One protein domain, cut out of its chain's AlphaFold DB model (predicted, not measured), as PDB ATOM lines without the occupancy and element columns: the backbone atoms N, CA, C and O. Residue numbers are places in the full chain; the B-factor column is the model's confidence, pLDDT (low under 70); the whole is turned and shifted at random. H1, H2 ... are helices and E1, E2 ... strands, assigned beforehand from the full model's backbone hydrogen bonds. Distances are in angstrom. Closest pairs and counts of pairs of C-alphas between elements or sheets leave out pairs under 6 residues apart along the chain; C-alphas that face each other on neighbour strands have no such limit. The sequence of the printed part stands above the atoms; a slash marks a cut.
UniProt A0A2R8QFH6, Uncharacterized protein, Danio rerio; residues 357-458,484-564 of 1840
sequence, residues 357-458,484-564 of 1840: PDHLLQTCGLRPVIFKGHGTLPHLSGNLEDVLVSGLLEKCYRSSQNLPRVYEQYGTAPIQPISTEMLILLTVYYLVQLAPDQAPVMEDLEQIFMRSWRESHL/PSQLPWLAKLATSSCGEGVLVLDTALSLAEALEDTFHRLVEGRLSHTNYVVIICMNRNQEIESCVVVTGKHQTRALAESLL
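This is residues 357 to 458 and 484 to 564 of the 1840 residues of an uncharacterized protein of Danio rerio (UniProt A0A2R8QFH6). A twisted five-stranded sheet lies between helices in three layers, with H7 over one face and H2, H4, H6 and H8 over the other. H5 packs on H2 and H4, and H2 with H3 reaches along the longest axis. The printed part has 183 residues, with eight named helices and six named strands in the order H1 E1 E2 E3 H2 H3 H4 H5 H6 E4 H7 E5 E6 H8, and its class is mixed, helices and strands. The mixed sheet has the order E3, E1, E6, E5, E4; the whole is compact, with a radius of gyration of the C-alphas of 16.8 A, and spans 57 by 36 by 32 A.

H1, residues 360 to 364, touches H7, residues 511 to 523; the closest C-alphas, Cys 364 and Val 523, are 6.2 A apart, and H7 uses residues 522 to 523 alone. E1, residues 369 to 372, is parallel to E3, residues 388 to 390 (N 370 and O 388, 2.8 A), and antiparallel to E6, residues 544 to 550 (N 371 and O 548, 2.8 A). E2, residues 379 to 382, pairs with no named strand. H2, residues 392 to 401, is on the sheet at a height of 8.9 A, and meets H3, residues 403 to 408, only through their link. H4, residues 420 to 433, has a height of 9.8 A and touches H6, residues 487 to 495, at a shallow tilt of 12 degrees, the same way, closest at C-alphas Leu 425 and Ala 491, 5.9 A. H5, residues 442 to 456, is not on the sheet and touches H2, closest at C-alphas Cys 396 and Glu 446, 6.4 A. E4, residues 502 to 505, H7 and E5, residues 532 to 538, form a strand-helix-strand unit, parallel strands joined through a helix, with a right-handed crossover (N 503 and O 532, 2.9 A). E5 and E6 are a hairpin (N 533 and O 549, 2.8 A). H8, residues 553 to 563, runs across the strands, at 65 degrees to E3 on the local plane. Every O i to N i+4 pair is within hydrogen-bond range in H1, H2 and H4 to H8; in H3 1 of 2 is.

H1 begins at C-alpha 360 (221.240, 275.111, 190.573). H5 measures 21.1 A, H4 20.2 A, E6 19.7 A, E5 19.6 A and H7 18.3 A from first to last C-alpha. H8 ends at C-alpha 563 (211.321, 259.439, 184.660).

The C-alphas farthest apart, Thr 363 and Gly 411, are 57.2 A apart. Residues 459 to 483 are not printed, and C-alphas 458 and 484 are 24.8 A apart across this cut. The link H3 to H4, 11 residues, is long. The pLDDT, the model's own confidence, is under 70 at 22 residues of the printed part, among them residues 402 to 415 and 540 to 542.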
ATOM      1  N   PRO A 357     224.705 272.476 195.201       85.57
ATOM      2  CA  PRO A 357     224.563 273.925 195.313       85.57
ATOM      3  C   PRO A 357     223.098 274.376 195.268       85.57
ATOM      4  O   PRO A 357     222.321 273.891 194.446       85.57
ATOM      5  N   ASP A 358     222.736 275.341 196.114       81.73
ATOM      6  CA  ASP A 358     221.393 275.927 196.112       81.73
ATOM      7  C   ASP A 358     221.117 276.681 194.799       81.73
ATOM      8  O   ASP A 358     222.002 277.332 194.237       81.73
ATOM      9  N   HIS A 359     219.866 276.642 194.329       81.23
ATOM     10  CA  HIS A 359     219.406 277.340 193.122       81.23
ATOM     11  C   HIS A 359     220.109 276.898 191.828       81.23
ATOM     12  O   HIS A 359     220.242 277.692 190.886       81.23
ATOM     13  N   LEU A 360     220.533 275.636 191.742       84.82
ATOM     14  CA  LEU A 360     221.240 275.111 190.573       84.82
ATOM     15  C   LEU A 360     220.375 275.209 189.304       84.82
ATOM     16  O   LEU A 360     220.833 275.708 188.275       84.82
ATOM     17  N   LEU A 361     219.092 274.840 189.403       82.44
ATOM     18  CA  LEU A 361     218.125 274.953 188.306       82.44
ATOM     19  C   LEU A 361     217.959 276.403 187.836       82.44
ATOM     20  O   LEU A 361     217.786 276.670 186.648       82.44
ATOM     21  N   GLN A 362     218.010 277.351 188.769       80.55
ATOM     22  CA  GLN A 362     217.792 278.769 188.500       80.55
ATOM     23  C   GLN A 362     219.029 279.434 187.883       80.55
ATOM     24  O   GLN A 362     218.887 280.301 187.026       80.55
ATOM     25  N   THR A 363     220.221 279.004 188.298       83.93
ATOM     26  CA  THR A 363     221.507 279.539 187.831       83.93
ATOM     27  C   THR A 363     221.892 278.961 186.471       83.93
ATOM     28  O   THR A 363     222.276 279.703 185.570       83.93
ATOM     29  N   CYS A 364     221.752 277.644 186.299       83.17
ATOM     30  CA  CYS A 364     222.202 276.932 185.102       83.17
ATOM     31  C   CYS A 364     221.091 276.737 184.057       83.17
ATOM     32  O   CYS A 364     221.375 276.401 182.908       83.17
ATOM     33  N   GLY A 365     219.823 276.923 184.439       82.07
ATOM     34  CA  GLY A 365     218.676 276.691 183.561       82.07
ATOM     35  C   GLY A 365     218.464 275.218 183.202       82.07
ATOM     36  O   GLY A 365     217.900 274.931 182.151       82.07
ATOM     37  N   LEU A 366     218.947 274.286 184.026       87.40
ATOM     38  CA  LEU A 366     218.802 272.845 183.813       87.40
ATOM     39  C   LEU A 366     218.848 272.079 185.140       87.40
ATOM     40  O   LEU A 366     219.477 272.534 186.094       87.40
ATOM     41  N   ARG A 367     218.197 270.910 185.179       88.08
ATOM     42  CA  ARG A 367     218.195 269.974 186.315       88.08
ATOM     43  C   ARG A 367     219.076 268.765 185.963       88.08
ATOM     44  O   ARG A 367     218.614 267.912 185.203       88.08
ATOM     45  N   PRO A 368     220.334 268.671 186.435       91.79
ATOM     46  CA  PRO A 368     221.232 267.587 186.047       91.79
ATOM     47  C   PRO A 368     220.663 266.216 186.410       91.79
ATOM     48  O   PRO A 368     220.097 266.036 187.492       91.79
ATOM     49  N   VAL A 369     220.856 265.241 185.522       92.92
ATOM     50  CA  VAL A 369     220.441 263.849 185.741       92.92
ATOM     51  C   VAL A 369     221.684 262.986 185.913       92.92
ATOM     52  O   VAL A 369     222.514 262.901 185.015       92.92
ATOM     53  N   ILE A 370     221.818 262.330 187.059       94.93
ATOM     54  CA  ILE A 370     222.929 261.433 187.370       94.93
ATOM     55  C   ILE A 370     222.489 260.000 187.085       94.93
ATOM     56  O   ILE A 370     221.670 259.434 187.812       94.93
ATOM     57  N   PHE A 371     223.060 259.387 186.056       92.90
ATOM     58  CA  PHE A 371     222.984 257.948 185.860       92.90
ATOM     59  C   PHE A 371     224.017 257.251 186.732       92.90
ATOM     60  O   PHE A 371     225.229 257.376 186.527       92.90
ATOM     61  N   LYS A 372     223.528 256.466 187.689       92.05
ATOM     62  CA  LYS A 372     224.377 255.594 188.492       92.05
ATOM     63  C   LYS A 372     224.939 254.490 187.593       92.05
ATOM     64  O   LYS A 372     224.166 253.722 187.026       92.05
ATOM     65  N   GLY A 373     226.261 254.457 187.434       88.81
ATOM     66  CA  GLY A 373     226.975 253.435 186.674       88.81
ATOM     67  C   GLY A 373     227.411 252.283 187.576       88.81
ATOM     68  O   GLY A 373     226.598 251.703 188.297       88.81
ATOM     69  N   HIS A 374     228.696 251.939 187.525       88.52
ATOM     70  CA  HIS A 374     229.287 250.916 188.389       88.52
ATOM     71  C   HIS A 374     229.807 251.524 189.702       88.52
ATOM     72  O   HIS A 374     230.384 252.605 189.680       88.52
ATOM     73  N   GLY A 375     229.630 250.834 190.833       86.08
ATOM     74  CA  GLY A 375     230.053 251.308 192.160       86.08
ATOM     75  C   GLY A 375     228.938 251.956 192.994       86.08
ATOM     76  O   GLY A 375     227.757 251.960 192.623       86.08
ATOM     77  N   THR A 376     229.302 252.471 194.168       83.97
ATOM     78  CA  THR A 376     228.378 253.139 195.100       83.97
ATOM     79  C   THR A 376     228.334 254.645 194.855       83.97
ATOM     80  O   THR A 376     229.362 255.308 194.859       83.97
ATOM     81  N   LEU A 377     227.131 255.201 194.664       86.99
ATOM     82  CA  LEU A 377     226.947 256.649 194.531       86.99
ATOM     83  C   LEU A 377     227.064 257.309 195.924       86.99
ATOM     84  O   LEU A 377     226.420 256.812 196.854       86.99
ATOM     85  N   PRO A 378     227.834 258.402 196.091       87.22
ATOM     86  CA  PRO A 378     227.954 259.115 197.362       87.22
ATOM     87  C   PRO A 378     226.623 259.749 197.783       87.22
ATOM     88  O   PRO A 378     225.740 260.009 196.960       87.22
ATOM     89  N   HIS A 379     226.466 260.007 199.085       87.18
ATOM     90  CA  HIS A 379     225.237 260.603 199.611       87.18
ATOM     91  C   HIS A 379     225.139 262.071 199.169       87.18
ATOM     92  O   HIS A 379     225.984 262.889 199.523       87.18
ATOM     93  N   LEU A 380     224.077 262.423 198.441       88.28
ATOM     94  CA  LEU A 380     223.775 263.813 198.077       88.28
ATOM     95  C   LEU A 380     223.061 264.522 199.236       88.28
ATOM     96  O   LEU A 380     222.128 263.969 199.814       88.28
ATOM     97  N   SER A 381     223.484 265.732 199.579       85.11
ATOM     98  CA  SER A 381     222.864 266.586 200.602       85.11
ATOM     99  C   SER A 381     222.630 267.999 200.049       85.11
ATOM    100  O   SER A 381     223.222 268.350 199.033       85.11
ATOM    101  N   GLY A 382     221.751 268.798 200.664       83.13
ATOM    102  CA  GLY A 382     221.349 270.118 200.142       83.13
ATOM    103  C   GLY A 382     219.997 270.090 199.418       83.13
ATOM    104  O   GLY A 382     219.126 269.291 199.776       83.13
ATOM    105  N   ASN A 383     219.804 270.959 198.419       79.08
ATOM    106  CA  ASN A 383     218.550 271.036 197.664       79.08
ATOM    107  C   ASN A 383     218.414 269.893 196.639       79.08
ATOM    108  O   ASN A 383     218.749 270.028 195.463       79.08
ATOM    109  N   LEU A 384     217.898 268.749 197.089       81.90
ATOM    110  CA  LEU A 384     217.712 267.558 196.249       81.90
ATOM    111  C   LEU A 384     216.663 267.746 195.134       81.90
ATOM    112  O   LEU A 384     216.651 266.974 194.179       81.90
ATOM    113  N   GLU A 385     215.813 268.775 195.210       79.62
ATOM    114  CA  GLU A 385     214.864 269.120 194.139       79.62
ATOM    115  C   GLU A 385     215.577 269.612 192.866       79.62
ATOM    116  O   GLU A 385     214.998 269.565 191.788       79.62
ATOM    117  N   ASP A 386     216.847 270.020 192.944       85.57
ATOM    118  CA  ASP A 386     217.585 270.571 191.801       85.57
ATOM    119  C   ASP A 386     218.403 269.518 191.020       85.57
ATOM    120  O   ASP A 386     218.990 269.834 189.985       85.57
ATOM    121  N   VAL A 387     218.427 268.254 191.459       89.49
ATOM    122  CA  VAL A 387     219.155 267.147 190.799       89.49
ATOM    123  C   VAL A 387     218.272 265.897 190.741       89.49
ATOM    124  O   VAL A 387     217.458 265.659 191.630       89.49
ATOM    125  N   LEU A 388     218.405 265.085 189.689       89.20
ATOM    126  CA  LEU A 388     217.747 263.777 189.578       89.20
ATOM    127  C   LEU A 388     218.778 262.658 189.575       89.20
ATOM    128  O   LEU A 388     219.802 262.752 188.909       89.20
ATOM    129  N   VAL A 389     218.486 261.564 190.274       91.22
ATOM    130  CA  VAL A 389     219.325 260.360 190.274       91.22
ATOM    131  C   VAL A 389     218.545 259.209 189.656       91.22
ATOM    132  O   VAL A 389     217.448 258.877 190.101       91.22
ATOM    133  N   SER A 390     219.128 258.579 188.640       89.28
ATOM    134  CA  SER A 390     218.537 257.465 187.908       89.28
ATOM    135  C   SER A 390     219.408 256.212 188.006       89.28
ATOM    136  O   SER A 390     220.589 256.216 187.664       89.28
ATOM    137  N   GLY A 391     218.803 255.104 188.440       87.03
ATOM    138  CA  GLY A 391     219.437 253.779 188.478       87.03
ATOM    139  C   GLY A 391     219.318 252.990 187.169       87.03
ATOM    140  O   GLY A 391     219.529 251.778 187.170       87.03
ATOM    141  N   LEU A 392     218.902 253.629 186.072       83.87
ATOM    142  CA  LEU A 392     218.660 252.957 184.792       83.87
ATOM    143  C   LEU A 392     219.934 252.329 184.203       83.87
ATOM    144  O   LEU A 392     219.906 251.165 183.804       83.87
ATOM    145  N   LEU A 393     221.060 253.051 184.231       89.04
ATOM    146  CA  LEU A 393     222.342 252.552 183.725       89.04
ATOM    147  C   LEU A 393     222.883 251.388 184.575       89.04
ATOM    148  O   LEU A 393     223.302 250.371 184.032       89.04
ATOM    149  N   GLU A 394     222.786 251.472 185.907       88.84
ATOM    150  CA  GLU A 394     223.144 250.373 186.815       88.84
ATOM    151  C   GLU A 394     222.332 249.104 186.505       88.84
ATOM    152  O   GLU A 394     222.885 248.003 186.459       88.84
ATOM    153  N   LYS A 395     221.020 249.243 186.261       83.20
ATOM    154  CA  LYS A 395     220.164 248.118 185.850       83.20
ATOM    155  C   LYS A 395     220.602 247.536 184.507       83.20
ATOM    156  O   LYS A 395     220.664 246.314 184.405       83.20
ATOM    157  N   CYS A 396     220.942 248.385 183.537       83.60
ATOM    158  CA  CYS A 396     221.453 247.993 182.222       83.60
ATOM    159  C   CYS A 396     222.784 247.219 182.320       83.60
ATOM    160  O   CYS A 396     222.962 246.187 181.681       83.60
ATOM    161  N   TYR A 397     223.714 247.647 183.177       88.05
ATOM    162  CA  TYR A 397     224.950 246.893 183.417       88.05
ATOM    163  C   TYR A 397     224.662 245.544 184.079       88.05
ATOM    164  O   TYR A 397     225.216 244.513 183.690       88.05
ATOM    165  N   ARG A 398     223.752 245.520 185.060       82.72
ATOM    166  CA  ARG A 398     223.380 244.295 185.775       82.72
ATOM    167  C   ARG A 398     222.649 243.299 184.868       82.72
ATOM    168  O   ARG A 398     222.865 242.097 185.019       82.72
ATOM    169  N   SER A 399     221.798 243.755 183.946       73.93
ATOM    170  CA  SER A 399     221.138 242.885 182.962       73.93
ATOM    171  C   SER A 399     222.180 242.251 182.036       73.93
ATOM    172  O   SER A 399     222.202 241.026 181.909       73.93
ATOM    173  N   SER A 400     223.128 243.033 181.510       76.17
ATOM    174  CA  SER A 400     224.212 242.551 180.637       76.17
ATOM    175  C   SER A 400     225.226 241.627 181.301       76.17
ATOM    176  O   SER A 400     225.774 240.751 180.637       76.17
ATOM    177  N   GLN A 401     225.442 241.729 182.610       78.06
ATOM    178  CA  GLN A 401     226.278 240.757 183.324       78.06
ATOM    179  C   GLN A 401     225.569 239.409 183.561       78.06
ATOM    180  O   GLN A 401     226.231 238.389 183.733       78.06
ATOM    181  N   ASN A 402     224.230 239.369 183.535       69.49
ATOM    182  CA  ASN A 402     223.444 238.132 183.681       69.49
ATOM    183  C   ASN A 402     223.223 237.372 182.356       69.49
ATOM    184  O   ASN A 402     222.658 236.279 182.361       69.49
ATOM    185  N   LEU A 403     223.680 237.933 181.237       66.63
ATOM    186  CA  LEU A 403     223.540 237.430 179.863       66.63
ATOM    187  C   LEU A 403     223.985 235.959 179.684       66.63
ATOM    188  O   LEU A 403     223.229 235.198 179.072       66.63
ATOM    189  N   PRO A 404     225.102 235.490 180.290       64.29
ATOM    190  CA  PRO A 404     225.516 234.087 180.183       64.29
ATOM    191  C   PRO A 404     224.524 233.093 180.804       64.29
ATOM    192  O   PRO A 404     224.311 232.015 180.252       64.29
ATOM    193  N   ARG A 405     223.843 233.461 181.901       63.54
ATOM    194  CA  ARG A 405     222.925 232.561 182.632       63.54
ATOM    195  C   ARG A 405     221.697 232.157 181.814       63.54
ATOM    196  O   ARG A 405     221.143 231.082 182.029       63.54
ATOM    197  N   VAL A 406     221.265 233.006 180.877       56.64
ATOM    198  CA  VAL A 406     220.140 232.714 179.969       56.64
ATOM    199  C   VAL A 406     220.536 231.655 178.933       56.64
ATOM    200  O   VAL A 406     219.716 230.816 178.571       56.64
ATOM    201  N   TYR A 407     221.799 231.648 178.498       56.35
ATOM    202  CA  TYR A 407     222.333 230.656 177.559       56.35
ATOM    203  C   TYR A 407     222.780 229.358 178.250       56.35
ATOM    204  O   TYR A 407     222.642 228.284 177.668       56.35
ATOM    205  N   GLU A 408     223.226 229.418 179.509       58.06
ATOM    206  CA  GLU A 408     223.588 228.235 180.307       58.06
ATOM    207  C   GLU A 408     222.420 227.250 180.498       58.06
ATOM    208  O   GLU A 408     222.652 226.039 180.557       58.06
ATOM    209  N   GLN A 409     221.165 227.728 180.502       53.92
ATOM    210  CA  GLN A 409     219.962 226.876 180.543       53.92
ATOM    211  C   GLN A 409     219.822 225.946 179.320       53.92
ATOM    212  O   GLN A 409     219.058 224.983 179.380       53.92
ATOM    213  N   TYR A 410     220.576 226.189 178.242       54.12
ATOM    214  CA  TYR A 410     220.547 225.404 177.006       54.12
ATOM    215  C   TYR A 410     221.749 224.449 176.821       54.12
ATOM    216  O   TYR A 410     221.804 223.769 175.798       54.12
ATOM    217  N   GLY A 411     222.661 224.323 177.802       41.53
ATOM    218  CA  GLY A 411     223.671 223.244 177.849       41.53
ATOM    219  C   GLY A 411     225.150 223.675 177.854       41.53
ATOM    220  O   GLY A 411     225.806 223.681 176.820       41.53
ATOM    221  N   THR A 412     225.656 223.974 179.058       44.65
ATOM    222  CA  THR A 412     227.039 223.893 179.609       44.65
ATOM    223  C   THR A 412     228.283 224.151 178.731       44.65
ATOM    224  O   THR A 412     228.909 223.212 178.240       44.65
ATOM    225  N   ALA A 413     228.751 225.406 178.755       48.69
ATOM    226  CA  ALA A 413     230.056 225.854 179.282       48.69
ATOM    227  C   ALA A 413     229.875 227.308 179.792       48.69
ATOM    228  O   ALA A 413     229.092 228.036 179.180       48.69
ATOM    229  N   PRO A 414     230.507 227.749 180.901       56.36
ATOM    230  CA  PRO A 414     230.315 229.106 181.415       56.36
ATOM    231  C   PRO A 414     230.992 230.121 180.486       56.36
ATOM    232  O   PRO A 414     232.211 230.287 180.512       56.36
ATOM    233  N   ILE A 415     230.199 230.779 179.639       65.00
ATOM    234  CA  ILE A 415     230.664 231.864 178.766       65.00
ATOM    235  C   ILE A 415     230.892 233.103 179.644       65.00
ATOM    236  O   ILE A 415     230.022 233.468 180.436       65.00
ATOM    237  N   GLN A 416     232.058 233.748 179.544       71.94
ATOM    238  CA  GLN A 416     232.346 234.931 180.361       71.94
ATOM    239  C   GLN A 416     231.396 236.101 180.014       71.94
ATOM    240  O   GLN A 416     231.093 236.328 178.840       71.94
ATOM    241  N   PRO A 417     230.896 236.852 181.014       75.10
ATOM    242  CA  PRO A 417     230.156 238.089 180.770       75.10
ATOM    243  C   PRO A 417     231.088 239.192 180.239       75.10
ATOM    244  O   PRO A 417     232.298 239.146 180.459       75.10
ATOM    245  N   ILE A 418     230.525 240.219 179.586       81.43
ATOM    246  CA  ILE A 418     231.278 241.436 179.231       81.43
ATOM    247  C   ILE A 418     231.871 242.056 180.508       81.43
ATOM    248  O   ILE A 418     231.168 242.208 181.511       81.43
ATOM    249  N   SER A 419     233.155 242.431 180.461       86.08
ATOM    250  CA  SER A 419     233.838 243.074 181.588       86.08
ATOM    251  C   SER A 419     233.285 244.476 181.869       86.08
ATOM    252  O   SER A 419     232.805 245.169 180.969       86.08
ATOM    253  N   THR A 420     233.362 244.927 183.122       87.41
ATOM    254  CA  THR A 420     232.875 246.256 183.523       87.41
ATOM    255  C   THR A 420     233.547 247.377 182.722       87.41
ATOM    256  O   THR A 420     232.882 248.323 182.309       87.41
ATOM    257  N   GLU A 421     234.846 247.258 182.451       89.09
ATOM    258  CA  GLU A 421     235.621 248.226 181.670       89.09
ATOM    259  C   GLU A 421     235.052 248.373 180.259       89.09
ATOM    260  O   GLU A 421     234.885 249.484 179.759       89.09
ATOM    261  N   MET A 422     234.700 247.249 179.632       88.27
ATOM    262  CA  MET A 422     234.120 247.242 178.297       88.27
ATOM    263  C   MET A 422     232.697 247.818 178.290       88.27
ATOM    264  O   MET A 422     232.362 248.565 177.374       88.27
ATOM    265  N   LEU A 423     231.877 247.550 179.318       91.34
ATOM    266  CA  LEU A 423     230.547 248.172 179.458       91.34
ATOM    267  C   LEU A 423     230.649 249.701 179.530       91.34
ATOM    268  O   LEU A 423     229.925 250.406 178.824       91.34
ATOM    269  N   ILE A 424     231.575 250.219 180.343       92.56
ATOM    270  CA  ILE A 424     231.802 251.664 180.475       92.56
ATOM    271  C   ILE A 424     232.298 252.245 179.147       92.56
ATOM    272  O   ILE A 424     231.766 253.255 178.689       92.56
ATOM    273  N   LEU A 425     233.260 251.597 178.482       92.08
ATOM    274  CA  LEU A 425     233.799 252.076 177.208       92.08
ATOM    275  C   LEU A 425     232.739 252.100 176.094       92.08
ATOM    276  O   LEU A 425     232.629 253.088 175.371       92.08
ATOM    277  N   LEU A 426     231.924 251.049 175.975       91.82
ATOM    278  CA  LEU A 426     230.805 250.996 175.028       91.82
ATOM    279  C   LEU A 426     229.745 252.064 175.338       91.82
ATOM    280  O   LEU A 426     229.180 252.644 174.413       91.82
ATOM    281  N   THR A 427     229.524 252.383 176.617       93.75
ATOM    282  CA  THR A 427     228.649 253.496 177.025       93.75
ATOM    283  C   THR A 427     229.200 254.840 176.563       93.75
ATOM    284  O   THR A 427     228.450 255.653 176.031       93.75
ATOM    285  N   VAL A 428     230.511 255.069 176.686       93.35
ATOM    286  CA  VAL A 428     231.155 256.287 176.165       93.35
ATOM    287  C   VAL A 428     230.989 256.383 174.646       93.35
ATOM    288  O   VAL A 428     230.590 257.434 174.151       93.35
ATOM    289  N   TYR A 429     231.220 255.291 173.910       91.46
ATOM    290  CA  TYR A 429     230.999 255.264 172.459       91.46
ATOM    291  C   TYR A 429     229.550 255.561 172.075       91.46
ATOM    292  O   TYR A 429     229.318 256.292 171.116       91.46
ATOM    293  N   TYR A 430     228.583 255.031 172.825       91.59
ATOM    294  CA  TYR A 430     227.171 255.322 172.600       91.59
ATOM    295  C   TYR A 430     226.870 256.814 172.774       91.59
ATOM    296  O   TYR A 430     226.295 257.425 171.879       91.59
ATOM    297  N   LEU A 431     227.325 257.425 173.874       92.62
ATOM    298  CA  LEU A 431     227.107 258.853 174.135       92.62
ATOM    299  C   LEU A 431     227.753 259.753 173.072       92.62
ATOM    300  O   LEU A 431     227.179 260.775 172.713       92.62
ATOM    301  N   VAL A 432     228.916 259.357 172.547       91.28
ATOM    302  CA  VAL A 432     229.620 260.053 171.455       91.28
ATOM    303  C   VAL A 432     228.846 260.001 170.132       91.28
ATOM    304  O   VAL A 432     228.931 260.936 169.343       91.28
ATOM    305  N   GLN A 433     228.095 258.926 169.881       88.39
ATOM    306  CA  GLN A 433     227.314 258.749 168.651       88.39
ATOM    307  C   GLN A 433     225.945 259.443 168.684       88.39
ATOM    308  O   GLN A 433     225.296 259.542 167.642       88.39
ATOM    309  N   LEU A 434     225.493 259.916 169.849       85.11
ATOM    310  CA  LEU A 434     224.223 260.630 169.968       85.11
ATOM    311  C   LEU A 434     224.309 262.012 169.317       85.11
ATOM    312  O   LEU A 434     225.255 262.770 169.538       85.11
ATOM    313  N   ALA A 435     223.275 262.370 168.553       80.03
ATOM    314  CA  ALA A 435     223.143 263.726 168.035       80.03
ATOM    315  C   ALA A 435     222.906 264.741 169.182       80.03
ATOM    316  O   ALA A 435     222.397 264.364 170.243       80.03
ATOM    317  N   PRO A 436     223.218 266.041 168.994       78.00
ATOM    318  CA  PRO A 436     223.069 267.063 170.037       78.00
ATOM    319  C   PRO A 436     221.633 267.265 170.542       78.00
ATOM    320  O   PRO A 436     221.446 267.848 171.605       78.00
ATOM    321  N   ASP A 437     220.627 266.811 169.793       74.43
ATOM    322  CA  ASP A 437     219.203 266.836 170.137       74.43
ATOM    323  C   ASP A 437     218.674 265.478 170.643       74.43
ATOM    324  O   ASP A 437     217.500 265.363 170.980       74.43
ATOM    325  N   GLN A 438     219.518 264.446 170.741       78.29
ATOM    326  CA  GLN A 438     219.119 263.119 171.214       78.29
ATOM    327  C   GLN A 438     219.448 262.908 172.695       78.29
ATOM    328  O   GLN A 438     220.507 263.312 173.184       78.29
ATOM    329  N   ALA A 439     218.532 262.239 173.400       82.52
ATOM    330  CA  ALA A 439     218.713 261.749 174.763       82.52
ATOM    331  C   ALA A 439     219.048 260.242 174.754       82.52
ATOM    332  O   ALA A 439     218.603 259.527 173.854       82.52
ATOM    333  N   PRO A 440     219.810 259.739 175.742       84.77
ATOM    334  CA  PRO A 440     220.214 258.341 175.793       84.77
ATOM    335  C   PRO A 440     219.026 257.425 176.117       84.77
ATOM    336  O   PRO A 440     218.311 257.629 177.099       84.77
ATOM    337  N   VAL A 441     218.866 256.379 175.310       77.89
ATOM    338  CA  VAL A 441     217.848 255.329 175.417       77.89
ATOM    339  C   VAL A 441     218.535 254.048 175.888       77.89
ATOM    340  O   VAL A 441     219.464 253.554 175.246       77.89
ATOM    341  N   MET A 442     218.112 253.506 177.032       80.63
ATOM    342  CA  MET A 442     218.800 252.367 177.660       80.63
ATOM    343  C   MET A 442     218.713 251.097 176.810       80.63
ATOM    344  O   MET A 442     219.637 250.292 176.800       80.63
ATOM    345  N   GLU A 443     217.630 250.935 176.056       69.92
ATOM    346  CA  GLU A 443     217.400 249.782 175.193       69.92
ATOM    347  C   GLU A 443     218.403 249.728 174.031       69.92
ATOM    348  O   GLU A 443     218.876 248.643 173.685       69.92
ATOM    349  N   ASP A 444     218.764 250.878 173.447       75.68
ATOM    350  CA  ASP A 444     219.797 250.945 172.406       75.68
ATOM    351  C   ASP A 444     221.158 250.516 172.984       75.68
ATOM    352  O   ASP A 444     221.894 249.749 172.357       75.68
ATOM    353  N   LEU A 445     221.462 250.936 174.217       83.37
ATOM    354  CA  LEU A 445     222.694 250.570 174.912       83.37
ATOM    355  C   LEU A 445     222.756 249.063 175.235       83.37
ATOM    356  O   LEU A 445     223.773 248.417 174.981       83.37
ATOM    357  N   GLU A 446     221.656 248.464 175.705       77.21
ATOM    358  CA  GLU A 446     221.566 247.012 175.920       77.21
ATOM    359  C   GLU A 446     221.773 246.212 174.623       77.21
ATOM    360  O   GLU A 446     222.414 245.155 174.640       77.21
ATOM    361  N   GLN A 447     221.268 246.709 173.486       73.61
ATOM    362  CA  GLN A 447     221.492 246.091 172.174       73.61
ATOM    363  C   GLN A 447     222.956 246.180 171.736       73.61
ATOM    364  O   GLN A 447     223.490 245.211 171.191       73.61
ATOM    365  N   ILE A 448     223.626 247.303 172.002       81.73
ATOM    366  CA  ILE A 448     225.064 247.460 171.744       81.73
ATOM    367  C   ILE A 448     225.859 246.446 172.575       81.73
ATOM    368  O   ILE A 448     226.702 245.733 172.025       81.73
ATOM    369  N   PHE A 449     225.545 246.304 173.867       84.96
ATOM    370  CA  PHE A 449     226.181 245.308 174.734       84.96
ATOM    371  C   PHE A 449     225.951 243.882 174.228       84.96
ATOM    372  O   PHE A 449     226.895 243.100 174.137       84.96
ATOM    373  N   MET A 450     224.728 243.548 173.814       72.96
ATOM    374  CA  MET A 450     224.423 242.249 173.206       72.96
ATOM    375  C   MET A 450     225.212 241.964 171.950       72.96
ATOM    376  O   MET A 450     225.701 240.852 171.762       72.96
ATOM    377  N   ARG A 451     225.260 242.942 171.048       76.30
ATOM    378  CA  ARG A 451     225.929 242.791 169.768       76.30
ATOM    379  C   ARG A 451     227.419 242.578 169.990       76.30
ATOM    380  O   ARG A 451     227.957 241.618 169.452       76.30
ATOM    381  N   SER A 452     228.026 243.375 170.868       79.94
ATOM    382  CA  SER A 452     229.424 243.208 171.262       79.94
ATOM    383  C   SER A 452     229.684 241.845 171.902       79.94
ATOM    384  O   SER A 452     230.690 241.226 171.575       79.94
ATOM    385  N   TRP A 453     228.792 241.352 172.771       77.00
ATOM    386  CA  TRP A 453     228.938 240.028 173.388       77.00
ATOM    387  C   TRP A 453     228.805 238.910 172.346       77.00
ATOM    388  O   TRP A 453     229.634 238.009 172.267       77.00
ATOM    389  N   ARG A 454     227.786 238.973 171.480       68.74
ATOM    390  CA  ARG A 454     227.618 237.991 170.397       68.74
ATOM    391  C   ARG A 454     228.831 237.978 169.480       68.74
ATOM    392  O   ARG A 454     229.273 236.897 169.114       68.74
ATOM    393  N   GLU A 455     229.348 239.148 169.117       73.23
ATOM    394  CA  GLU A 455     230.506 239.287 168.238       73.23
ATOM    395  C   GLU A 455     231.799 238.779 168.896       73.23
ATOM    396  O   GLU A 455     232.549 238.060 168.235       73.23
ATOM    397  N   SER A 456     232.022 239.032 170.193       68.38
ATOM    398  CA  SER A 456     233.181 238.499 170.929       68.38
ATOM    399  C   SER A 456     233.135 236.979 171.118       68.38
ATOM    400  O   SER A 456     234.184 236.346 171.211       68.38
ATOM    401  N   HIS A 457     231.938 236.384 171.118       66.75
ATOM    402  CA  HIS A 457     231.718 234.941 171.272       66.75
ATOM    403  C   HIS A 457     231.293 234.234 169.966       66.75
ATOM    404  O   HIS A 457     230.904 233.067 169.989       66.75
ATOM    405  N   LEU A 458     231.382 234.895 168.801       61.63
ATOM    406  CA  LEU A 458     230.919 234.364 167.503       61.63
ATOM    407  C   LEU A 458     231.540 233.001 167.150       61.63
ATOM    408  O   LEU A 458     230.865 232.157 166.561       61.63
ATOM    409  N   PRO A 484     241.643 247.886 183.986       79.67
ATOM    410  CA  PRO A 484     241.115 249.090 184.642       79.67
ATOM    411  C   PRO A 484     241.949 250.355 184.403       79.67
ATOM    412  O   PRO A 484     241.412 251.437 184.197       79.67
ATOM    413  N   SER A 485     243.277 250.206 184.358       81.26
ATOM    414  CA  SER A 485     244.232 251.292 184.113       81.26
ATOM    415  C   SER A 485     244.219 251.854 182.685       81.26
ATOM    416  O   SER A 485     244.666 252.980 182.480       81.26
ATOM    417  N   GLN A 486     243.737 251.099 181.691       87.34
ATOM    418  CA  GLN A 486     243.636 251.549 180.297       87.34
ATOM    419  C   GLN A 486     242.332 252.307 180.022       87.34
ATOM    420  O   GLN A 486     242.278 253.116 179.095       87.34
ATOM    421  N   LEU A 487     241.288 252.053 180.818       89.47
ATOM    422  CA  LEU A 487     239.937 252.554 180.573       89.47
ATOM    423  C   LEU A 487     239.853 254.090 180.480       89.47
ATOM    424  O   LEU A 487     239.288 254.562 179.493       89.47
ATOM    425  N   PRO A 488     240.426 254.889 181.406       87.70
ATOM    426  CA  PRO A 488     240.330 256.347 181.317       87.70
ATOM    427  C   PRO A 488     240.943 256.915 180.033       87.70
ATOM    428  O   PRO A 488     240.372 257.798 179.391       87.70
ATOM    429  N   TRP A 489     242.086 256.360 179.616       89.03
ATOM    430  CA  TRP A 489     242.764 256.771 178.390       89.03
ATOM    431  C   TRP A 489     241.942 256.418 177.145       89.03
ATOM    432  O   TRP A 489     241.759 257.266 176.274       89.03
ATOM    433  N   LEU A 490     241.383 255.204 177.086       91.75
ATOM    434  CA  LEU A 490     240.521 254.777 175.978       91.75
ATOM    435  C   LEU A 490     239.213 255.577 175.912       91.75
ATOM    436  O   LEU A 490     238.783 255.944 174.822       91.75
ATOM    437  N   ALA A 491     238.612 255.905 177.057       90.60
ATOM    438  CA  ALA A 491     237.419 256.744 177.127       90.60
ATOM    439  C   ALA A 491     237.693 258.171 176.615       90.60
ATOM    440  O   ALA A 491     236.913 258.720 175.832       90.60
ATOM    441  N   LYS A 492     238.834 258.766 176.985       90.11
ATOM    442  CA  LYS A 492     239.281 260.057 176.431       90.11
ATOM    443  C   LYS A 492     239.551 259.989 174.929       90.11
ATOM    444  O   LYS A 492     239.232 260.919 174.196       90.11
ATOM    445  N   LEU A 493     240.114 258.881 174.452       90.36
ATOM    446  CA  LEU A 493     240.372 258.696 173.028       90.36
ATOM    447  C   LEU A 493     239.062 258.586 172.235       90.36
ATOM    448  O   LEU A 493     238.930 259.239 171.203       90.36
ATOM    449  N   ALA A 494     238.066 257.861 172.752       87.62
ATOM    450  CA  ALA A 494     236.736 257.771 172.143       87.62
ATOM    451  C   ALA A 494     236.046 259.146 172.046       87.62
ATOM    452  O   ALA A 494     235.488 259.495 171.003       87.62
ATOM    453  N   THR A 495     236.146 259.960 173.100       90.37
ATOM    454  CA  THR A 495     235.531 261.299 173.151       90.37
ATOM    455  C   THR A 495     236.255 262.358 172.321       90.37
ATOM    456  O   THR A 495     235.633 263.349 171.949       90.37
ATOM    457  N   SER A 496     237.510 262.133 171.915       88.74
ATOM    458  CA  SER A 496     238.256 263.080 171.065       88.74
ATOM    459  C   SER A 496     237.574 263.407 169.725       88.74
ATOM    460  O   SER A 496     237.848 264.449 169.132       88.74
ATOM    461  N   SER A 497     236.655 262.546 169.272       82.85
ATOM    462  CA  SER A 497     235.885 262.712 168.035       82.85
ATOM    463  C   SER A 497     234.630 263.593 168.165       82.85
ATOM    464  O   SER A 497     234.131 264.068 167.149       82.85
ATOM    465  N   CYS A 498     234.126 263.853 169.382       82.43
ATOM    466  CA  CYS A 498     232.834 264.528 169.610       82.43
ATOM    467  C   CYS A 498     232.932 266.008 170.029       82.43
ATOM    468  O   CYS A 498     231.923 266.625 170.378       82.43
ATOM    469  N   GLY A 499     234.135 266.591 170.012       82.51
ATOM    470  CA  GLY A 499     234.364 267.947 170.522       82.51
ATOM    471  C   GLY A 499     234.093 268.049 172.029       82.51
ATOM    472  O   GLY A 499     234.442 267.145 172.782       82.51
ATOM    473  N   GLU A 500     233.466 269.142 172.476       84.64
ATOM    474  CA  GLU A 500     233.130 269.363 173.898       84.64
ATOM    475  C   GLU A 500     231.830 268.670 174.359       84.64
ATOM    476  O   GLU A 500     231.429 268.829 175.513       84.64
ATOM    477  N   GLY A 501     231.173 267.890 173.490       87.15
ATOM    478  CA  GLY A 501     229.865 267.291 173.771       87.15
ATOM    479  C   GLY A 501     229.875 266.229 174.878       87.15
ATOM    480  O   GLY A 501     228.923 266.158 175.661       87.15
ATOM    481  N   VAL A 502     230.945 265.433 174.978       92.76
ATOM    482  CA  VAL A 502     231.142 264.423 176.032       92.76
ATOM    483  C   VAL A 502     232.483 264.665 176.722       92.76
ATOM    484  O   VAL A 502     233.535 264.564 176.094       92.76
ATOM    485  N   LEU A 503     232.458 264.936 178.025       93.40
ATOM    486  CA  LEU A 503     233.652 265.157 178.842       93.40
ATOM    487  C   LEU A 503     233.929 263.942 179.731       93.40
ATOM    488  O   LEU A 503     233.047 263.506 180.463       93.40
ATOM    489  N   VAL A 504     235.160 263.426 179.725       92.07
ATOM    490  CA  VAL A 504     235.589 262.348 180.636       92.07
ATOM    491  C   VAL A 504     236.438 262.924 181.770       92.07
ATOM    492  O   VAL A 504     237.498 263.498 181.514       92.07
ATOM    493  N   LEU A 505     235.993 262.741 183.015       90.06
ATOM    494  CA  LEU A 505     236.730 263.106 184.228       90.06
ATOM    495  C   LEU A 505     237.371 261.859 184.845       90.06
ATOM    496  O   LEU A 505     236.670 260.952 185.288       90.06
ATOM    497  N   ASP A 506     238.704 261.835 184.884       79.74
ATOM    498  CA  ASP A 506     239.513 260.725 185.410       79.74
ATOM    499  C   ASP A 506     240.575 261.149 186.441       79.74
ATOM    500  O   ASP A 506     241.303 260.311 186.968       79.74
ATOM    501  N   THR A 507     240.698 262.450 186.720       72.00
ATOM    502  CA  THR A 507     241.735 262.999 187.608       72.00
ATOM    503  C   THR A 507     241.338 263.015 189.084       72.00
ATOM    504  O   THR A 507     242.198 263.240 189.929       72.00
ATOM    505  N   ALA A 508     240.054 262.819 189.393       71.61
ATOM    506  CA  ALA A 508     239.519 262.871 190.752       71.61
ATOM    507  C   ALA A 508     239.736 261.545 191.498       71.61
ATOM    508  O   ALA A 508     239.584 260.465 190.919       71.61
ATOM    509  N   LEU A 509     240.074 261.626 192.789       76.11
ATOM    510  CA  LEU A 509     240.400 260.454 193.613       76.11
ATOM    511  C   LEU A 509     239.153 259.702 194.099       76.11
ATOM    512  O   LEU A 509     239.261 258.532 194.473       76.11
ATOM    513  N   SER A 510     237.985 260.352 194.088       86.72
ATOM    514  CA  SER A 510     236.696 259.741 194.420       86.72
ATOM    515  C   SER A 510     235.549 260.307 193.583       86.72
ATOM    516  O   SER A 510     235.632 261.412 193.033       86.72
ATOM    517  N   LEU A 511     234.447 259.551 193.505       88.31
ATOM    518  CA  LEU A 511     233.235 259.987 192.811       88.31
ATOM    519  C   LEU A 511     232.635 261.253 193.447       88.31
ATOM    520  O   LEU A 511     232.020 262.055 192.749       88.31
ATOM    521  N   ALA A 512     232.817 261.439 194.760       88.33
ATOM    522  CA  ALA A 512     232.322 262.606 195.481       88.33
ATOM    523  C   ALA A 512     233.040 263.891 195.045       88.33
ATOM    524  O   ALA A 512     232.381 264.859 194.672       88.33
ATOM    525  N   GLU A 513     234.377 263.860 195.002       88.46
ATOM    526  CA  GLU A 513     235.204 264.979 194.532       88.46
ATOM    527  C   GLU A 513     234.890 265.327 193.068       88.46
ATOM    528  O   GLU A 513     234.735 266.496 192.715       88.46
ATOM    529  N   ALA A 514     234.722 264.311 192.216       90.59
ATOM    530  CA  ALA A 514     234.380 264.508 190.810       90.59
ATOM    531  C   ALA A 514     232.991 265.134 190.613       90.59
ATOM    532  O   ALA A 514     232.813 265.990 189.742       90.59
ATOM    533  N   LEU A 515     231.995 264.710 191.397       92.57
ATOM    534  CA  LEU A 515     230.646 265.276 191.349       92.57
ATOM    535  C   LEU A 515     230.630 266.720 191.856       92.57
ATOM    536  O   LEU A 515     229.983 267.563 191.240       92.57
ATOM    537  N   GLU A 516     231.369 267.021 192.923       90.29
ATOM    538  CA  GLU A 516     231.496 268.381 193.451       90.29
ATOM    539  C   GLU A 516     232.188 269.316 192.441       90.29
ATOM    540  O   GLU A 516     231.666 270.397 192.159       90.29
ATOM    541  N   ASP A 517     233.277 268.872 191.796       91.08
ATOM    542  CA  ASP A 517     233.926 269.592 190.684       91.08
ATOM    543  C   ASP A 517     232.962 269.780 189.501       91.08
ATOM    544  O   ASP A 517     232.880 270.864 188.922       91.08
ATOM    545  N   THR A 518     232.168 268.757 189.169       93.11
ATOM    546  CA  THR A 518     231.168 268.844 188.094       93.11
ATOM    547  C   THR A 518     230.110 269.898 188.411       93.11
ATOM    548  O   THR A 518     229.831 270.746 187.564       93.11
ATOM    549  N   PHE A 519     229.551 269.906 189.626       92.62
ATOM    550  CA  PHE A 519     228.582 270.922 190.042       92.62
ATOM    551  C   PHE A 519     229.193 272.321 190.066       92.62
ATOM    552  O   PHE A 519     228.554 273.266 189.603       92.62
ATOM    553  N   HIS A 520     230.436 272.466 190.530       91.11
ATOM    554  CA  HIS A 520     231.122 273.753 190.533       91.11
ATOM    555  C   HIS A 520     231.319 274.290 189.109       91.11
ATOM    556  O   HIS A 520     230.937 275.421 188.814       91.11
ATOM    557  N   ARG A 521     231.808 273.454 188.183       92.03
ATOM    558  CA  ARG A 521     231.962 273.818 186.763       92.03
ATOM    559  C   ARG A 521     230.638 274.128 186.079       92.03
ATOM    560  O   ARG A 521     230.607 274.962 185.174       92.03
ATOM    561  N   LEU A 522     229.565 273.453 186.491       90.25
ATOM    562  CA  LEU A 522     228.219 273.716 185.998       90.25
ATOM    563  C   LEU A 522     227.772 275.128 186.402       90.25
ATOM    564  O   LEU A 522     227.354 275.897 185.541       90.25
ATOM    565  N   VAL A 523     227.936 275.490 187.681       89.19
ATOM    566  CA  VAL A 523     227.600 276.821 188.222       89.19
ATOM    567  C   VAL A 523     228.472 277.921 187.609       89.19
ATOM    568  O   VAL A 523     227.979 279.007 187.316       89.19
ATOM    569  N   GLU A 524     229.753 277.646 187.352       90.19
ATOM    570  CA  GLU A 524     230.667 278.573 186.673       90.19
ATOM    571  C   GLU A 524     230.401 278.716 185.158       90.19
ATOM    572  O   GLU A 524     231.049 279.527 184.496       90.19
ATOM    573  N   GLY A 525     229.491 277.923 184.579       85.23
ATOM    574  CA  GLY A 525     229.170 277.948 183.147       85.23
ATOM    575  C   GLY A 525     230.215 277.290 182.234       85.23
ATOM    576  O   GLY A 525     230.108 277.381 181.008       85.23
ATOM    577  N   ARG A 526     231.209 276.589 182.799       89.03
ATOM    578  CA  ARG A 526     232.280 275.913 182.041       89.03
ATOM    579  C   ARG A 526     231.818 274.655 181.300       89.03
ATOM    580  O   ARG A 526     232.554 274.157 180.462       89.03
ATOM    581  N   LEU A 527     230.624 274.148 181.605       89.24
ATOM    582  CA  LEU A 527     230.015 272.975 180.957       89.24
ATOM    583  C   LEU A 527     228.890 273.353 179.979       89.24
ATOM    584  O   LEU A 527     228.055 272.520 179.645       89.24
ATOM    585  N   SER A 528     228.833 274.608 179.523       84.04
ATOM    586  CA  SER A 528     227.742 275.116 178.675       84.04
ATOM    587  C   SER A 528     227.616 274.425 177.308       84.04
ATOM    588  O   SER A 528     226.516 274.383 176.759       84.04
ATOM    589  N   HIS A 529     228.705 273.856 176.783       87.61
ATOM    590  CA  HIS A 529     228.728 273.080 175.534       87.61
ATOM    591  C   HIS A 529     228.813 271.562 175.752       87.61
ATOM    592  O   HIS A 529     228.897 270.803 174.789       87.61
ATOM    593  N   THR A 530     228.775 271.113 177.010       92.38
ATOM    594  CA  THR A 530     228.909 269.702 177.372       92.38
ATOM    595  C   THR A 530     227.546 269.101 177.674       92.38
ATOM    596  O   THR A 530     226.832 269.549 178.572       92.38
ATOM    597  N   ASN A 531     227.192 268.042 176.947       92.32
ATOM    598  CA  ASN A 531     225.926 267.335 177.125       92.32
ATOM    599  C   ASN A 531     226.033 266.240 178.190       92.32
ATOM    600  O   ASN A 531     225.080 266.013 178.941       92.32
ATOM    601  N   TYR A 532     227.191 265.582 178.261       94.88
ATOM    602  CA  TYR A 532     227.429 264.444 179.141       94.88
ATOM    603  C   TYR A 532     228.808 264.538 179.794       94.88
ATOM    604  O   TYR A 532     229.815 264.715 179.112       94.88
ATOM    605  N   VAL A 533     228.862 264.356 181.109       94.65
ATOM    606  CA  VAL A 533     230.100 264.218 181.879       94.65
ATOM    607  C   VAL A 533     230.194 262.779 182.373       94.65
ATOM    608  O   VAL A 533     229.390 262.336 183.191       94.65
ATOM    609  N   VAL A 534     231.162 262.026 181.863       94.05
ATOM    610  CA  VAL A 534     231.437 260.647 182.272       94.05
ATOM    611  C   VAL A 534     232.539 260.670 183.324       94.05
ATOM    612  O   VAL A 534     233.681 261.017 183.031       94.05
ATOM    613  N   ILE A 535     232.198 260.301 184.552       94.31
ATOM    614  CA  ILE A 535     233.138 260.233 185.670       94.31
ATOM    615  C   ILE A 535     233.634 258.795 185.787       94.31
ATOM    616  O   ILE A 535     232.822 257.874 185.892       94.31
ATOM    617  N   ILE A 536     234.955 258.606 185.771       92.22
ATOM    618  CA  ILE A 536     235.617 257.311 185.955       92.22
ATOM    619  C   ILE A 536     236.677 257.481 187.043       92.22
ATOM    620  O   ILE A 536     237.729 258.067 186.805       92.22
ATOM    621  N   CYS A 537     236.409 256.953 188.233       88.01
ATOM    622  CA  CYS A 537     237.321 257.003 189.370       88.01
ATOM    623  C   CYS A 537     237.901 255.612 189.638       88.01
ATOM    624  O   CYS A 537     237.186 254.611 189.619       88.01
ATOM    625  N   MET A 538     239.203 255.544 189.916       81.81
ATOM    626  CA  MET A 538     239.853 254.329 190.409       81.81
ATOM    627  C   MET A 538     240.143 254.516 191.893       81.81
ATOM    628  O   MET A 538     240.979 255.343 192.261       81.81
ATOM    629  N   ASN A 539     239.456 253.761 192.751       72.35
ATOM    630  CA  ASN A 539     239.673 253.875 194.186       72.35
ATOM    631  C   ASN A 539     241.047 253.295 194.592       72.35
ATOM    632  O   ASN A 539     241.742 252.635 193.812       72.35
ATOM    633  N   ARG A 540     241.448 253.503 195.853       68.53
ATOM    634  CA  ARG A 540     242.726 252.985 196.391       68.53
ATOM    635  C   ARG A 540     242.857 251.454 196.322       68.53
ATOM    636  O   ARG A 540     243.977 250.956 196.409       68.53
ATOM    637  N   ASN A 541     241.751 250.734 196.141       67.48
ATOM    638  CA  ASN A 541     241.695 249.277 196.018       67.48
ATOM    639  C   ASN A 541     241.677 248.792 194.554       67.48
ATOM    640  O   ASN A 541     241.540 247.595 194.329       67.48
ATOM    641  N   GLN A 542     241.847 249.688 193.570       67.79
ATOM    642  CA  GLN A 542     241.729 249.411 192.129       67.79
ATOM    643  C   GLN A 542     240.326 248.986 191.655       67.79
ATOM    644  O   GLN A 542     240.191 248.482 190.542       67.79
ATOM    645  N   GLU A 543     239.275 249.217 192.443       73.67
ATOM    646  CA  GLU A 543     237.901 249.055 191.965       73.67
ATOM    647  C   GLU A 543     237.459 250.328 191.231       73.67
ATOM    648  O   GLU A 543     237.755 251.453 191.651       73.67
ATOM    649  N   ILE A 544     236.783 250.133 190.098       85.30
ATOM    650  CA  ILE A 544     236.316 251.215 189.231       85.30
ATOM    651  C   ILE A 544     234.962 251.694 189.740       85.30
ATOM    652  O   ILE A 544     234.013 250.919 189.819       85.30
ATOM    653  N   GLU A 545     234.847 252.987 189.996       88.98
ATOM    654  CA  GLU A 545     233.567 253.652 190.200       88.98
ATOM    655  C   GLU A 545     233.275 254.541 188.994       88.98
ATOM    656  O   GLU A 545     234.156 255.226 188.474       88.98
ATOM    657  N   SER A 546     232.038 254.513 188.509       92.08
ATOM    658  CA  SER A 546     231.623 255.313 187.365       92.08
ATOM    659  C   SER A 546     230.200 255.826 187.504       92.08
ATOM    660  O   SER A 546     229.294 255.132 187.971       92.08
ATOM    661  N   CYS A 547     229.985 257.046 187.032       94.26
ATOM    662  CA  CYS A 547     228.654 257.594 186.818       94.26
ATOM    663  C   CYS A 547     228.658 258.527 185.607       94.26
ATOM    664  O   CYS A 547     229.708 259.012 185.184       94.26
ATOM    665  N   VAL A 548     227.479 258.754 185.035       94.80
ATOM    666  CA  VAL A 548     227.297 259.706 183.936       94.80
ATOM    667  C   VAL A 548     226.395 260.822 184.435       94.80
ATOM    668  O   VAL A 548     225.263 260.565 184.835       94.80
ATOM    669  N   VAL A 549     226.885 262.056 184.409       94.74
ATOM    670  CA  VAL A 549     226.103 263.252 184.717       94.74
ATOM    671  C   VAL A 549     225.662 263.875 183.402       94.74
ATOM    672  O   VAL A 549     226.482 264.283 182.584       94.74
ATOM    673  N   VAL A 550     224.357 263.938 183.180       94.21
ATOM    674  CA  VAL A 550     223.773 264.606 182.022       94.21
ATOM    675  C   VAL A 550     223.634 266.086 182.350       94.21
ATOM    676  O   VAL A 550     222.976 266.450 183.326       94.21
ATOM    677  N   THR A 551     224.262 266.925 181.532       92.49
ATOM    678  CA  THR A 551     224.340 268.383 181.708       92.49
ATOM    679  C   THR A 551     223.755 269.152 180.526       92.49
ATOM    680  O   THR A 551     223.512 270.347 180.646       92.49
ATOM    681  N   GLY A 552     223.465 268.487 179.404       89.51
ATOM    682  CA  GLY A 552     222.811 269.114 178.254       89.51
ATOM    683  C   GLY A 552     221.374 269.522 178.580       89.51
ATOM    684  O   GLY A 552     220.609 268.727 179.131       89.51
ATOM    685  N   LYS A 553     220.983 270.762 178.253       86.66
ATOM    686  CA  LYS A 553     219.661 271.322 178.612       86.66
ATOM    687  C   LYS A 553     218.493 270.512 178.037       86.66
ATOM    688  O   LYS A 553     217.507 270.267 178.725       86.66
ATOM    689  N   HIS A 554     218.601 270.091 176.775       84.05
ATOM    690  CA  HIS A 554     217.549 269.317 176.115       84.05
ATOM    691  C   HIS A 554     217.472 267.891 176.680       84.05
ATOM    692  O   HIS A 554     216.399 267.413 177.044       84.05
ATOM    693  N   GLN A 555     218.631 267.245 176.833       87.80
ATOM    694  CA  GLN A 555     218.766 265.887 177.358       87.80
ATOM    695  C   GLN A 555     218.247 265.779 178.790       87.80
ATOM    696  O   GLN A 555     217.501 264.856 179.107       87.80
ATOM    697  N   THR A 556     218.631 266.718 179.658       89.32
ATOM    698  CA  THR A 556     218.208 266.733 181.064       89.32
ATOM    699  C   THR A 556     216.701 266.860 181.194       89.32
ATOM    700  O   THR A 556     216.111 266.073 181.928       89.32
ATOM    701  N   ARG A 557     216.058 267.761 180.437       86.82
ATOM    702  CA  ARG A 557     214.592 267.843 180.404       86.82
ATOM    703  C   ARG A 557     213.965 266.538 179.914       86.82
ATOM    704  O   ARG A 557     213.113 265.993 180.605       86.82
ATOM    705  N   ALA A 558     214.378 266.036 178.749       83.01
ATOM    706  CA  ALA A 558     213.783 264.834 178.162       83.01
ATOM    707  C   ALA A 558     213.878 263.629 179.116       83.01
ATOM    708  O   ALA A 558     212.914 262.882 179.295       83.01
ATOM    709  N   LEU A 559     215.023 263.474 179.785       86.24
ATOM    710  CA  LEU A 559     215.230 262.439 180.792       86.24
ATOM    711  C   LEU A 559     214.412 262.689 182.061       86.24
ATOM    712  O   LEU A 559     213.797 261.749 182.552       86.24
ATOM    713  N   ALA A 560     214.353 263.924 182.565       85.52
ATOM    714  CA  ALA A 560     213.552 264.270 183.737       85.52
ATOM    715  C   ALA A 560     212.068 263.942 183.523       85.52
ATOM    716  O   ALA A 560     211.464 263.253 184.342       85.52
ATOM    717  N   GLU A 561     211.513 264.352 182.382       85.70
ATOM    718  CA  GLU A 561     210.110 264.113 182.040       85.70
ATOM    719  C   GLU A 561     209.816 262.625 181.776       85.70
ATOM    720  O   GLU A 561     208.743 262.129 182.123       85.70
ATOM    721  N   SER A 562     210.772 261.875 181.207       77.66
ATOM    722  CA  SER A 562     210.613 260.426 180.988       77.66
ATOM    723  C   SER A 562     210.676 259.583 182.271       77.66
ATOM    724  O   SER A 562     210.201 258.447 182.272       77.66
ATOM    725  N   LEU A 563     211.241 260.118 183.360       79.80
ATOM    726  CA  LEU A 563     211.321 259.439 184.660       79.80
ATOM    727  C   LEU A 563     210.039 259.578 185.497       79.80
ATOM    728  O   LEU A 563     209.867 258.830 186.462       79.80
ATOM    729  N   LEU A 564     209.145 260.507 185.148       79.40
ATOM    730  CA  LEU A 564     207.873 260.711 185.841       79.40
ATOM    731  C   LEU A 564     206.878 259.600 185.502       79.40
ATOM    732  O   LEU A 564     206.748 259.188 184.349       79.40
TER     733      LEU A 564